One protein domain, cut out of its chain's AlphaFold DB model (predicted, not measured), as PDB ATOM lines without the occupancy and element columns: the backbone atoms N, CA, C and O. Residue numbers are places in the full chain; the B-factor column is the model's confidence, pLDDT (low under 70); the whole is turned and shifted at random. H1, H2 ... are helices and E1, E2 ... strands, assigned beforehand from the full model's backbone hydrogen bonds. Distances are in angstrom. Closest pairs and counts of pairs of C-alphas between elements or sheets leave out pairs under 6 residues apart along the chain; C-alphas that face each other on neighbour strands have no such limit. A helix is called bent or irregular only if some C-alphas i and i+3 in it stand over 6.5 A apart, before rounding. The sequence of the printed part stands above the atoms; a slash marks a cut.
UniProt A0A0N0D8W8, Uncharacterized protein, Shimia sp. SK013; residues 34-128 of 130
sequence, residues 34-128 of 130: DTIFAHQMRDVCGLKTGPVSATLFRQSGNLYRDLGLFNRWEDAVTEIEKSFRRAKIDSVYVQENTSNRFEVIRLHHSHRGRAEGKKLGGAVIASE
ATOM      1  N   ASP A  34     369.905 242.912 252.979       72.56
ATOM      2  CA  ASP A  34     370.622 241.635 252.949       72.56
ATOM      3  C   ASP A  34     370.910 241.210 251.507       72.56
ATOM      4  O   ASP A  34     370.046 240.774 250.738       72.56
ATOM      5  N   THR A  35     372.179 241.352 251.130       87.94
ATOM      6  CA  THR A  35     372.712 240.699 249.941       87.94
ATOM      7  C   THR A  35     373.057 239.263 250.293       87.94
ATOM      8  O   THR A  35     373.947 239.012 251.101       87.94
ATOM      9  N   ILE A  36     372.385 238.327 249.637       90.56
ATOM     10  CA  ILE A  36     372.574 236.892 249.833       90.56
ATOM     11  C   ILE A  36     372.993 236.239 248.522       90.56
ATOM     12  O   ILE A  36     372.745 236.761 247.428       90.56
ATOM     13  N   PHE A  37     373.588 235.056 248.606       91.56
ATOM     14  CA  PHE A  37     373.689 234.211 247.425       91.56
ATOM     15  C   PHE A  37     372.314 233.650 247.053       91.56
ATOM     16  O   PHE A  37     371.499 233.342 247.918       91.56
ATOM     17  N   ALA A  38     372.066 233.452 245.758       92.19
ATOM     18  CA  ALA A  38     370.794 232.920 245.271       92.19
ATOM     19  C   ALA A  38     370.443 231.563 245.911       92.19
ATOM     20  O   ALA A  38     369.286 231.313 246.212       92.19
ATOM     21  N   HIS A  39     371.435 230.712 246.187       91.88
ATOM     22  CA  HIS A  39     371.212 229.414 246.839       91.88
ATOM     23  C   HIS A  39     370.829 229.511 248.328       91.88
ATOM     24  O   HIS A  39     370.404 228.519 248.903       91.88
ATOM     25  N   GLN A  40     370.993 230.680 248.958       92.69
ATOM     26  CA  GLN A  40     370.621 230.920 250.357       92.69
ATOM     27  C   GLN A  40     369.175 231.409 250.496       92.69
ATOM     28  O   GLN A  40     368.692 231.569 251.614       92.69
ATOM     29  N   MET A  41     368.456 231.643 249.387       93.62
ATOM     30  CA  MET A  41     367.060 232.098 249.423       93.62
ATOM     31  C   MET A  41     366.178 231.164 250.251       93.62
ATOM     32  O   MET A  41     365.308 231.627 250.981       93.62
ATOM     33  N   ARG A  42     366.429 229.852 250.177       93.81
ATOM     34  CA  ARG A  42     365.709 228.853 250.968       93.81
ATOM     35  C   ARG A  42     365.894 229.032 252.475       93.81
ATOM     36  O   ARG A  42     364.945 228.806 253.213       93.81
ATOM     37  N   ASP A  43     367.083 229.426 252.914       90.69
ATOM     38  CA  ASP A  43     367.422 229.507 254.337       90.69
ATOM     39  C   ASP A  43     366.869 230.778 254.991       90.69
ATOM     40  O   ASP A  43     366.620 230.799 256.194       90.69
ATOM     41  N   VAL A  44     366.666 231.838 254.200       91.38
ATOM     42  CA  VAL A  44     366.210 233.142 254.704       91.38
ATOM     43  C   VAL A  44     364.728 233.419 254.463       91.38
ATOM     44  O   VAL A  44     364.186 234.348 255.057       91.38
ATOM     45  N   CYS A  45     364.070 232.674 253.573       91.62
ATOM     46  CA  CYS A  45     362.683 232.928 253.196       91.62
ATOM     47  C   CYS A  45     361.746 232.790 254.408       91.62
ATOM     48  O   CYS A  45     361.565 231.703 254.955       91.62
ATOM     49  N   GLY A  46     361.125 233.901 254.808       90.88
ATOM     50  CA  GLY A  46     360.252 234.008 255.978       90.88
ATOM     51  C   GLY A  46     358.777 233.713 255.702       90.88
ATOM     52  O   GLY A  46     357.935 233.997 256.555       90.88
ATOM     53  N   LEU A  47     358.444 233.177 254.523       93.50
ATOM     54  CA  LEU A  47     357.064 232.875 254.143       93.50
ATOM     55  C   LEU A  47     356.445 231.807 255.048       93.50
ATOM     56  O   LEU A  47     357.048 230.774 255.355       93.50
ATOM     57  N   LYS A  48     355.184 232.028 255.425       92.06
ATOM     58  CA  LYS A  48     354.391 231.013 256.120       92.06
ATOM     59  C   LYS A  48     354.136 229.812 255.205       92.06
ATOM     60  O   LYS A  48     354.161 229.908 253.980       92.06
ATOM     61  N   THR A  49     353.867 228.659 255.812       91.50
ATOM     62  CA  THR A  49     353.492 227.458 255.055       91.50
ATOM     63  C   THR A  49     352.121 227.650 254.406       91.50
ATOM     64  O   THR A  49     351.192 228.127 255.055       91.50
ATOM     65  N   GLY A  50     351.987 227.242 253.147       92.38
ATOM     66  CA  GLY A  50     350.731 227.274 252.407       92.38
ATOM     67  C   GLY A  50     350.944 227.517 250.913       92.38
ATOM     68  O   GLY A  50     352.090 227.660 250.474       92.38
ATOM     69  N   PRO A  51     349.848 227.566 250.136       96.12
ATOM     70  CA  PRO A  51     349.906 227.893 248.724       96.12
ATOM     71  C   PRO A  51     350.487 229.285 248.478       96.12
ATOM     72  O   PRO A  51     350.151 230.250 249.170       96.12
ATOM     73  N   VAL A  52     351.337 229.379 247.462       97.69
ATOM     74  CA  VAL A  52     351.968 230.624 247.030       97.69
ATOM     75  C   VAL A  52     351.884 230.781 245.519       97.69
ATOM     76  O   VAL A  52     351.860 229.792 244.786       97.69
ATOM     77  N   SER A  53     351.914 232.020 245.047       97.75
ATOM     78  CA  SER A  53     352.212 232.355 243.658       97.75
ATOM     79  C   SER A  53     353.658 232.819 243.530       97.75
ATOM     80  O   SER A  53     354.224 233.404 244.457       97.75
ATOM     81  N   ALA A  54     354.287 232.546 242.386       97.94
ATOM     82  CA  ALA A  54     355.651 232.988 242.121       97.94
ATOM     83  C   ALA A  54     355.792 233.591 240.727       97.94
ATOM     84  O   ALA A  54     355.280 233.075 239.736       97.94
ATOM     85  N   THR A  55     356.527 234.692 240.640       98.12
ATOM     86  CA  THR A  55     356.698 235.452 239.405       98.12
ATOM     87  C   THR A  55     358.131 235.941 239.264       98.12
ATOM     88  O   THR A  55     358.762 236.376 240.222       98.12
ATOM     89  N   LEU A  56     358.641 235.911 238.035       97.62
ATOM     90  CA  LEU A  56     359.904 236.520 237.642       97.62
ATOM     91  C   LEU A  56     359.641 237.842 236.929       97.62
ATOM     92  O   LEU A  56     358.804 237.912 236.023       97.62
ATOM     93  N   PHE A  57     360.426 238.865 237.244       95.44
ATOM     94  CA  PHE A  57     360.334 240.173 236.601       95.44
ATOM     95  C   PHE A  57     361.663 240.595 235.982       95.44
ATOM     96  O   PHE A  57     362.744 240.103 236.309       95.44
ATOM     97  N   ARG A  58     361.577 241.491 235.006       93.06
ATOM     98  CA  ARG A  58     362.711 242.049 234.275       93.06
ATOM     99  C   ARG A  58     363.386 243.155 235.069       93.06
ATOM    100  O   ARG A  58     362.766 243.763 235.928       93.06
ATOM    101  N   GLN A  59     364.609 243.522 234.694       88.94
ATOM    102  CA  GLN A  59     365.273 244.704 235.262       88.94
ATOM    103  C   GLN A  59     364.485 246.006 235.033       88.94
ATOM    104  O   GLN A  59     364.666 246.960 235.776       88.94
ATOM    105  N   SER A  60     363.595 246.055 234.034       87.75
ATOM    106  CA  SER A  60     362.678 247.184 233.839       87.75
ATOM    107  C   SER A  60     361.445 247.172 234.757       87.75
ATOM    108  O   SER A  60     360.585 248.025 234.583       87.75
ATOM    109  N   GLY A  61     361.283 246.165 235.622       86.50
ATOM    110  CA  GLY A  61     360.090 245.951 236.454       86.50
ATOM    111  C   GLY A  61     358.927 245.235 235.754       86.50
ATOM    112  O   GLY A  61     357.962 244.848 236.399       86.50
ATOM    113  N   ASN A  62     359.008 245.001 234.440       91.56
ATOM    114  CA  ASN A  62     357.950 244.302 233.703       91.56
ATOM    115  C   ASN A  62     357.978 242.796 233.976       91.56
ATOM    116  O   ASN A  62     359.053 242.221 234.149       91.56
ATOM    117  N   LEU A  63     356.821 242.138 233.876       94.19
ATOM    118  CA  LEU A  63     356.716 240.680 233.938       94.19
ATOM    119  C   LEU A  63     357.711 240.014 232.968       94.19
ATOM    120  O   LEU A  63     357.748 240.308 231.768       94.19
ATOM    121  N   TYR A  64     358.555 239.128 233.495       93.94
ATOM    122  CA  TYR A  64     359.441 238.289 232.692       93.94
ATOM    123  C   TYR A  64     358.774 236.954 232.399       93.94
ATOM    124  O   TYR A  64     358.707 236.544 231.240       93.94
ATOM    125  N   ARG A  65     358.291 236.297 233.453       96.00
ATOM    126  CA  ARG A  65     357.623 235.006 233.384       96.00
ATOM    127  C   ARG A  65     356.797 234.797 234.646       96.00
ATOM    128  O   ARG A  65     357.318 234.965 235.741       96.00
ATOM    129  N   ASP A  66     355.562 234.365 234.468       96.56
ATOM    130  CA  ASP A  66     354.746 233.818 235.547       96.56
ATOM    131  C   ASP A  66     355.117 232.338 235.760       96.56
ATOM    132  O   ASP A  66     355.197 231.572 234.790       96.56
ATOM    133  N   LEU A  67     355.448 231.959 236.998       96.75
ATOM    134  CA  LEU A  67     355.752 230.571 237.364       96.75
ATOM    135  C   LEU A  67     354.503 229.832 237.866       96.75
ATOM    136  O   LEU A  67     354.534 228.605 237.942       96.75
ATOM    137  N   GLY A  68     353.414 230.553 238.140       96.00
ATOM    138  CA  GLY A  68     352.146 230.007 238.597       96.00
ATOM    139  C   GLY A  68     352.100 229.736 240.100       96.00
ATOM    140  O   GLY A  68     352.817 230.349 240.896       96.00
ATOM    141  N   LEU A  69     351.205 228.819 240.468       97.19
ATOM    142  CA  LEU A  69     350.905 228.446 241.847       97.19
ATOM    143  C   LEU A  69     351.720 227.234 242.298       97.19
ATOM    144  O   LEU A  69     351.877 226.259 241.562       97.19
ATOM    145  N   PHE A  70     352.160 227.276 243.548       97.25
ATOM    146  CA  PHE A  70     352.870 226.203 244.229       97.25
ATOM    147  C   PHE A  70     352.174 225.904 245.553       97.25
ATOM    148  O   PHE A  70     351.697 226.811 246.228       97.25
ATOM    149  N   ASN A  71     352.153 224.636 245.964       95.31
ATOM    150  CA  ASN A  71     351.597 224.245 247.268       95.31
ATOM    151  C   ASN A  71     352.502 224.652 248.443       95.31
ATOM    152  O   ASN A  71     352.053 224.680 249.587       95.31
ATOM    153  N   ARG A  72     353.786 224.887 248.155       95.12
ATOM    154  CA  ARG A  72     354.861 225.147 249.108       95.12
ATOM    155  C   ARG A  72     355.814 226.186 248.529       95.12
ATOM    156  O   ARG A  72     356.189 226.096 247.358       95.12
ATOM    157  N   TRP A  73     356.237 227.148 249.343       96.19
ATOM    158  CA  TRP A  73     357.154 228.198 248.900       96.19
ATOM    159  C   TRP A  73     358.540 227.651 248.544       96.19
ATOM    160  O   TRP A  73     359.225 228.200 247.684       96.19
ATOM    161  N   GLU A  74     358.938 226.524 249.131       96.75
ATOM    162  CA  GLU A  74     360.203 225.850 248.848       96.75
ATOM    163  C   GLU A  74     360.326 225.405 247.381       96.75
ATOM    164  O   GLU A  74     361.417 225.435 246.797       96.75
ATOM    165  N   ASP A  75     359.211 224.993 246.776       97.25
ATOM    166  CA  ASP A  75     359.165 224.567 245.377       97.25
ATOM    167  C   ASP A  75     359.295 225.780 244.447       97.25
ATOM    168  O   ASP A  75     360.056 225.747 243.475       97.25
ATOM    169  N   ALA A  76     358.638 226.890 244.805       97.62
ATOM    170  CA  ALA A  76     358.773 228.167 244.113       97.62
ATOM    171  C   ALA A  76     360.220 228.685 244.150       97.62
ATOM    172  O   ALA A  76     360.778 229.023 243.103       97.62
ATOM    173  N   VAL A  77     360.865 228.679 245.325       97.44
ATOM    174  CA  VAL A  77     362.283 229.060 245.479       97.44
ATOM    175  C   VAL A  77     363.171 228.211 244.570       97.44
ATOM    176  O   VAL A  77     364.015 228.749 243.857       97.44
ATOM    177  N   THR A  78     362.936 226.899 244.506       97.31
ATOM    178  CA  THR A  78     363.722 225.985 243.659       97.31
ATOM    179  C   THR A  78     363.611 226.327 242.166       97.31
ATOM    180  O   THR A  78     364.605 226.285 241.433       97.31
ATOM    181  N   GLU A  79     362.420 226.683 241.677       97.88
ATOM    182  CA  GLU A  79     362.228 227.113 240.284       97.88
ATOM    183  C   GLU A  79     362.840 228.493 239.992       97.88
ATOM    184  O   GLU A  79     363.402 228.725 238.908       97.88
ATOM    185  N   ILE A  80     362.805 229.399 240.969       97.69
ATOM    186  CA  ILE A  80     363.464 230.705 240.878       97.69
ATOM    187  C   ILE A  80     364.988 230.528 240.827       97.69
ATOM    188  O   ILE A  80     365.626 231.072 239.924       97.69
ATOM    189  N   GLU A  81     365.578 229.703 241.696       96.62
ATOM    190  CA  GLU A  81     367.016 229.393 241.695       96.62
ATOM    191  C   GLU A  81     367.482 228.826 240.349       96.62
ATOM    192  O   GLU A  81     368.507 229.245 239.804       96.62
ATOM    193  N   LYS A  82     366.706 227.910 239.747       96.88
ATOM    194  CA  LYS A  82     366.988 227.392 238.396       96.88
ATOM    195  C   LYS A  82     367.034 228.519 237.363       96.88
ATOM    196  O   LYS A  82     367.892 228.505 236.475       96.88
ATOM    197  N   SER A  83     366.118 229.478 237.467       96.62
ATOM    198  CA  SER A  83     366.030 230.623 236.558       96.62
ATOM    199  C   SER A  83     367.195 231.597 236.753       96.62
ATOM    200  O   SER A  83     367.810 232.018 235.771       96.62
ATOM    201  N   PHE A  84     367.576 231.880 238.001       95.50
ATOM    202  CA  PHE A  84     368.741 232.702 238.340       95.50
ATOM    203  C   PHE A  84     370.049 232.071 237.874       95.50
ATOM    204  O   PHE A  84     370.842 232.740 237.208       95.50
ATOM    205  N   ARG A  85     370.226 230.761 238.072       95.06
ATOM    206  CA  ARG A  85     371.389 230.022 237.566       95.06
ATOM    207  C   ARG A  85     371.518 230.119 236.044       95.06
ATOM    208  O   ARG A  85     372.605 230.377 235.534       95.06
ATOM    209  N   ARG A  86     370.416 229.970 235.294       93.50
ATOM    210  CA  ARG A  86     370.412 230.139 233.822       93.50
ATOM    211  C   ARG A  86     370.788 231.561 233.400       93.50
ATOM    212  O   ARG A  86     371.431 231.742 232.370       93.50
ATOM    213  N   ALA A  87     370.403 232.554 234.196       91.88
ATOM    214  CA  ALA A  87     370.711 233.959 233.965       91.88
ATOM    215  C   ALA A  87     372.084 234.403 234.516       91.88
ATOM    216  O   ALA A  87     372.427 235.577 234.354       91.88
ATOM    217  N   LYS A  88     372.863 233.491 235.126       91.88
ATOM    218  CA  LYS A  88     374.136 233.780 235.814       91.88
ATOM    219  C   LYS A  88     373.976 234.874 236.879       91.88
ATOM    220  O   LYS A  88     374.681 235.882 236.875       91.88
ATOM    221  N   ILE A  89     372.958 234.711 237.719       92.12
ATOM    222  CA  ILE A  89     372.695 235.557 238.881       92.12
ATOM    223  C   ILE A  89     373.081 234.746 240.115       92.12
ATOM    224  O   ILE A  89     372.337 233.859 240.527       92.12
ATOM    225  N   ASP A  90     374.252 235.044 240.672       91.56
ATOM    226  CA  ASP A  90     374.801 234.301 241.812       91.56
ATOM    227  C   ASP A  90     374.382 234.904 243.153       91.56
ATOM    228  O   ASP A  90     374.264 234.192 244.149       91.56
ATOM    229  N   SER A  91     374.122 236.211 243.170       91.12
ATOM    230  CA  SER A  91     373.740 236.972 244.352       91.12
ATOM    231  C   SER A  91     372.549 237.872 244.064       91.12
ATOM    232  O   SER A  91     372.432 238.470 242.985       91.12
ATOM    233  N   VAL A  92     371.683 237.991 245.058       93.62
ATOM    234  CA  VAL A  92     370.485 238.816 245.021       93.62
ATOM    235  C   VAL A  92     370.388 239.645 246.281       93.62
ATOM    236  O   VAL A  92     371.021 239.372 247.295       93.62
ATOM    237  N   TYR A  93     369.590 240.680 246.172       92.06
ATOM    238  CA  TYR A  93     369.255 241.583 247.234       92.06
ATOM    239  C   TYR A  93     367.835 241.275 247.701       92.06
ATOM    240  O   TYR A  93     366.919 241.245 246.875       92.06
ATOM    241  N   VAL A  94     367.656 241.030 248.999       93.00
ATOM    242  CA  VAL A  94     366.337 240.802 249.598       93.00
ATOM    243  C   VAL A  94     365.634 242.145 249.766       93.00
ATOM    244  O   VAL A  94     366.026 242.976 250.581       93.00
ATOM    245  N   GLN A  95     364.601 242.372 248.957       91.62
ATOM    246  CA  GLN A  95     363.827 243.612 248.956       91.62
ATOM    247  C   GLN A  95     362.685 243.576 249.964       91.62
ATOM    248  O   GLN A  95     362.428 244.575 250.629       91.62
ATOM    249  N   GLU A  96     362.019 242.433 250.089       92.50
ATOM    250  CA  GLU A  96     360.944 242.239 251.052       92.50
ATOM    251  C   GLU A  96     360.986 240.801 251.563       92.50
ATOM    252  O   GLU A  96     361.140 239.865 250.782       92.50
ATOM    253  N   ASN A  97     360.860 240.616 252.873       93.19
ATOM    254  CA  ASN A  97     360.800 239.295 253.488       93.19
ATOM    255  C   ASN A  97     359.831 239.329 254.668       93.19
ATOM    256  O   ASN A  97     360.179 239.718 255.782       93.19
ATOM    257  N   THR A  98     358.584 238.975 254.396       92.56
ATOM    258  CA  THR A  98     357.498 238.913 255.371       92.56
ATOM    259  C   THR A  98     356.862 237.528 255.342       92.56
ATOM    260  O   THR A  98     357.110 236.724 254.443       92.56
ATOM    261  N   SER A  99     355.961 237.256 256.288       92.56
ATOM    262  CA  SER A  99     355.199 236.003 256.320       92.56
ATOM    263  C   SER A  99     354.330 235.772 255.081       92.56
ATOM    264  O   SER A  99     353.963 234.629 254.815       92.56
ATOM    265  N   ASN A 100     354.023 236.823 254.313       95.12
ATOM    266  CA  ASN A 100     353.140 236.760 253.150       95.12
ATOM    267  C   ASN A 100     353.826 237.128 251.828       95.12
ATOM    268  O   ASN A 100     353.216 236.953 250.775       95.12
ATOM    269  N   ARG A 101     355.056 237.649 251.850       95.81
ATOM    270  CA  ARG A 101     355.762 238.065 250.636       95.81
ATOM    271  C   ARG A 101     357.270 237.938 250.786       95.81
ATOM    272  O   ARG A 101     357.841 238.441 251.747       95.81
ATOM    273  N   PHE A 102     357.900 237.326 249.793       96.25
ATOM    274  CA  PHE A 102     359.348 237.268 249.648       96.25
ATOM    275  C   PHE A 102     359.737 237.813 248.274       96.25
ATOM    276  O   PHE A 102     359.331 237.272 247.245       96.25
ATOM    277  N   GLU A 103     360.498 238.898 248.245       96.00
ATOM    278  CA  GLU A 103     360.937 239.569 247.028       96.00
ATOM    279  C   GLU A 103     362.446 239.739 247.025       96.00
ATOM    280  O   GLU A 103     363.050 240.221 247.986       96.00
ATOM    281  N   VAL A 104     363.046 239.389 245.892       95.38
ATOM    282  CA  VAL A 104     364.472 239.550 245.649       95.38
ATOM    283  C   VAL A 104     364.708 240.251 244.321       95.38
ATOM    284  O   VAL A 104     364.108 239.904 243.299       95.38
ATOM    285  N   ILE A 105     365.634 241.205 244.309       93.75
ATOM    286  CA  ILE A 105     366.111 241.864 243.091       93.75
ATOM    287  C   ILE A 105     367.575 241.520 242.841       93.75
ATOM    288  O   ILE A 105     368.377 241.287 243.742       93.75
ATOM    289  N   ARG A 106     367.954 241.483 241.573       90.44
ATOM    290  CA  ARG A 106     369.336 241.305 241.145       90.44
ATOM    291  C   ARG A 106     370.147 242.547 241.520       90.44
ATOM    292  O   ARG A 106     369.764 243.659 241.165       90.44
ATOM    293  N   LEU A 107     371.325 242.345 242.110       83.31
ATOM    294  CA  LEU A 107     372.307 243.414 242.299       83.31
ATOM    295  C   LEU A 107     372.696 244.024 240.946       83.31
ATOM    296  O   LEU A 107     373.008 243.309 239.988       83.31
ATOM    297  N   HIS A 108     372.655 245.352 240.855       66.62
ATOM    298  CA  HIS A 108     372.908 246.074 239.611       66.62
ATOM    299  C   HIS A 108     374.253 245.684 238.981       66.62
ATOM    300  O   HIS A 108     375.312 245.932 239.547       66.62
ATOM    301  N   HIS A 109     374.215 245.150 237.758       57.09
ATOM    302  CA  HIS A 109     375.404 244.965 236.925       57.09
ATOM    303  C   HIS A 109     375.240 245.757 235.624       57.09
ATOM    304  O   HIS A 109     374.917 245.190 234.578       57.09
ATOM    305  N   SER A 110     375.460 247.073 235.719       53.09
ATOM    306  CA  SER A 110     375.334 248.023 234.605       53.09
ATOM    307  C   SER A 110     376.148 247.571 233.395       53.09
ATOM    308  O   SER A 110     377.369 247.436 233.471       53.09
ATOM    309  N   HIS A 111     375.467 247.356 232.272       51.19
ATOM    310  CA  HIS A 111     376.079 247.221 230.953       51.19
ATOM    311  C   HIS A 111     375.328 248.145 229.988       51.19
ATOM    312  O   HIS A 111     374.625 247.650 229.113       51.19
ATOM    313  N   ARG A 112     375.466 249.471 230.180       56.75
ATOM    314  CA  ARG A 112     375.031 250.614 229.330       56.75
ATOM    315  C   ARG A 112     374.352 250.263 227.985       56.75
ATOM    316  O   ARG A 112     374.861 250.602 226.919       56.75
ATOM    317  N   GLY A 113     373.180 249.627 228.000       63.31
ATOM    318  CA  GLY A 113     372.563 249.127 226.771       63.31
ATOM    319  C   GLY A 113     371.053 248.957 226.867       63.31
ATOM    320  O   GLY A 113     370.527 248.423 227.836       63.31
ATOM    321  N   ARG A 114     370.332 249.339 225.805       65.31
ATOM    322  CA  ARG A 114     368.855 249.268 225.703       65.31
ATOM    323  C   ARG A 114     368.281 247.851 225.901       65.31
ATOM    324  O   ARG A 114     367.098 247.699 226.193       65.31
ATOM    325  N   ALA A 115     369.103 246.810 225.746       73.69
ATOM    326  CA  ALA A 115     368.727 245.415 225.985       73.69
ATOM    327  C   ALA A 115     368.762 245.005 227.471       73.69
ATOM    328  O   ALA A 115     368.244 243.944 227.816       73.69
ATOM    329  N   GLU A 116     369.345 245.823 228.352       74.31
ATOM    330  CA  GLU A 116     369.511 245.519 229.778       74.31
ATOM    331  C   GLU A 116     368.161 245.372 230.487       74.31
ATOM    332  O   GLU A 116     367.903 244.347 231.112       74.31
ATOM    333  N   GLY A 117     367.218 246.282 230.229       77.06
ATOM    334  CA  GLY A 117     365.868 246.217 230.798       77.06
ATOM    335  C   GLY A 117     365.060 244.966 230.425       77.06
ATOM    336  O   GLY A 117     364.037 244.714 231.047       77.06
ATOM    337  N   LYS A 118     365.483 244.162 229.435       85.00
ATOM    338  CA  LYS A 118     364.814 242.897 229.070       85.00
ATOM    339  C   LYS A 118     365.329 241.685 229.853       85.00
ATOM    340  O   LYS A 118     364.713 240.621 229.775       85.00
ATOM    341  N   LYS A 119     366.456 241.821 230.556       89.88
ATOM    342  CA  LYS A 119     367.075 240.739 231.328       89.88
ATOM    343  C   LYS A 119     366.266 240.448 232.588       89.88
ATOM    344  O   LYS A 119     365.548 241.315 233.079       89.88
ATOM    345  N   LEU A 120     366.434 239.239 233.117       93.44
ATOM    346  CA  LEU A 120     365.898 238.849 234.417       93.44
ATOM    347  C   LEU A 120     366.439 239.789 235.505       93.44
ATOM    348  O   LEU A 120     367.654 239.982 235.616       93.44
ATOM    349  N   GLY A 121     365.514 240.414 236.231       92.38
ATOM    350  CA  GLY A 121     365.776 241.441 237.235       92.38
ATOM    351  C   GLY A 121     365.480 241.004 238.659       92.38
ATOM    352  O   GLY A 121     366.085 241.560 239.561       92.38
ATOM    353  N   GLY A 122     364.632 240.000 238.865       95.44
ATOM    354  CA  GLY A 122     364.345 239.474 240.194       95.44
ATOM    355  C   GLY A 122     363.135 238.550 240.208       95.44
ATOM    356  O   GLY A 122     362.658 238.121 239.148       95.44
ATOM    357  N   ALA A 123     362.673 238.226 241.412       97.69
ATOM    358  CA  ALA A 123     361.535 237.353 241.642       97.69
ATOM    359  C   ALA A 123     360.708 237.795 242.855       97.69
ATOM    360  O   ALA A 123     361.249 238.353 243.808       97.69
ATOM    361  N   VAL A 124     359.409 237.506 242.808       97.81
ATOM    362  CA  VAL A 124     358.471 237.666 243.924       97.81
ATOM    363  C   VAL A 124     357.789 236.327 244.170       97.81
ATOM    364  O   VAL A 124     357.371 235.664 243.220       97.81
ATOM    365  N   ILE A 125     357.655 235.960 245.439       97.88
ATOM    366  CA  ILE A 125     356.783 234.895 245.923       97.88
ATOM    367  C   ILE A 125     355.775 235.536 246.877       97.88
ATOM    368  O   ILE A 125     356.174 236.249 247.800       97.88
ATOM    369  N   ALA A 126     354.484 235.298 246.667       97.31
ATOM    370  CA  ALA A 126     353.412 235.834 247.500       97.31
ATOM    371  C   ALA A 126     352.534 234.705 248.049       97.31
ATOM    372  O   ALA A 126     352.231 233.743 247.349       97.31
ATOM    373  N   SER A 127     352.136 234.817 249.315       94.50
ATOM    374  CA  SER A 127     351.181 233.911 249.951       94.50
ATOM    375  C   SER A 127     349.783 234.130 249.386       94.50
ATOM    376  O   SER A 127     349.276 235.247 249.421       94.50
ATOM    377  N   GLU A 128     349.124 233.044 248.995       92.38
ATOM    378  CA  GLU A 128     347.710 233.049 248.589       92.38
ATOM    379  C   GLU A 128     346.764 232.784 249.768       92.38
ATOM    380  O   GLU A 128     345.542 232.843 249.647       92.38
TER     381      GLU A 128
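AT A GLANCE: This is residues 34 to 128 of the 130 residues of an uncharacterized protein of Shimia sp. SK013 (UniProt A0A0N0D8W8). One twisted sheet of six antiparallel strands forms a wall, with two helices over one face and no named helix over the other. The long helix H2 packs over the E6, E2 and E3 part of the sheet, and the short helix H1 lies beside H2 near E4. A loop of residues 107 to 119 joins E5 to E6 at one end of the longest axis. The printed part has 95 residues, with two named helices and six named strands in the order E1 H1 E2 E3 H2 E4 E5 E6; across the sheet the order is E1, E4, E5, E6, E2, E3, and the class is mixed, helices and strands. The whole is compact, with a radius of gyration of the C-alphas of 12.6 A, and its outline is elongated, spanning 41 by 24 by 20 A.

HOW THE PARTS SIT: The edge strand E1, residues 35 to 37, is the antiparallel neighbour of E4, residues 91 to 97, at 121 degrees between directions; N 36 and O 92 are 2.9 A apart, within hydrogen-bond range. A tight link leads from E1 to H1, residues 38 to 44. H1 is on the sheet at a height of 6.9 A, only just over none of its strands: 2 of its 7 C-alphas fall on E1 and 2 on E4. H1 and H2, residues 73 to 86, touch at a shallow tilt of 18 degrees, opposite ways; their closest C-alphas, those of Ala 38 and Glu 81, are 6.3 A apart. H2 is on the same face of the sheet as H1. E2, residues 52 to 58, and E3, residues 63 to 70, form a hairpin at 167 degrees, with N 54 and O 68 within hydrogen-bond range at 3.0 A; E3 is the other edge strand. The closest C-alphas of H2 and E2 are those of Val 52 and Trp 73, 6.0 A apart. E4, E5, residues 101 to 106, and E6, residues 120 to 127, form a meander, each strand the antiparallel neighbour of the one before; N 95 and O 103 are 2.8 A apart, and N 104 and O 123 are 2.9 A apart, both within hydrogen-bond range. E6 is also the antiparallel neighbour of E2 at 162 degrees, with N 55 and O 124 within hydrogen-bond range at 2.9 A. E1 and E3 are apart. In H2 every O i to N i+4 pair is within hydrogen-bond range; in H1 1 of 3 is, beside 2 of 4 O i to N i+3 pairs.

IN THESE COORDINATES: E1 begins at C-alpha 35, (372.712, 240.699, 249.941), and measures 7.0 A. H1 measures 10.5 A and is irregular, but only just: C-alphas 39 and 42 are 6.9 A apart. E2 measures 20.2 A and E3 18.2 A. H2 measures 20.2 A, from C-alpha 73 at (357.154, 228.198, 248.900). E4 measures 16.0 A, E5 16.9 A and E6 22.0 A, ending at C-alpha 127, (351.181, 233.911, 249.951).

THE WHOLE: The two C-alphas farthest apart are those of Gly 50 and Arg 112, at 40.8 A. From edge to edge of the sheet the strands' lines turn by 113 degrees. The printed part, residues 34 to 128, has no cut. The link from E5 to E6, with 13 residues, is long; its C-alphas lie 12 to 23 A from the mean of all C-alphas. The link from H1 to E2 is short, and the other links are tight. The mean pLDDT of the printed part is 90.5, and residues 108 to 114 are under 70.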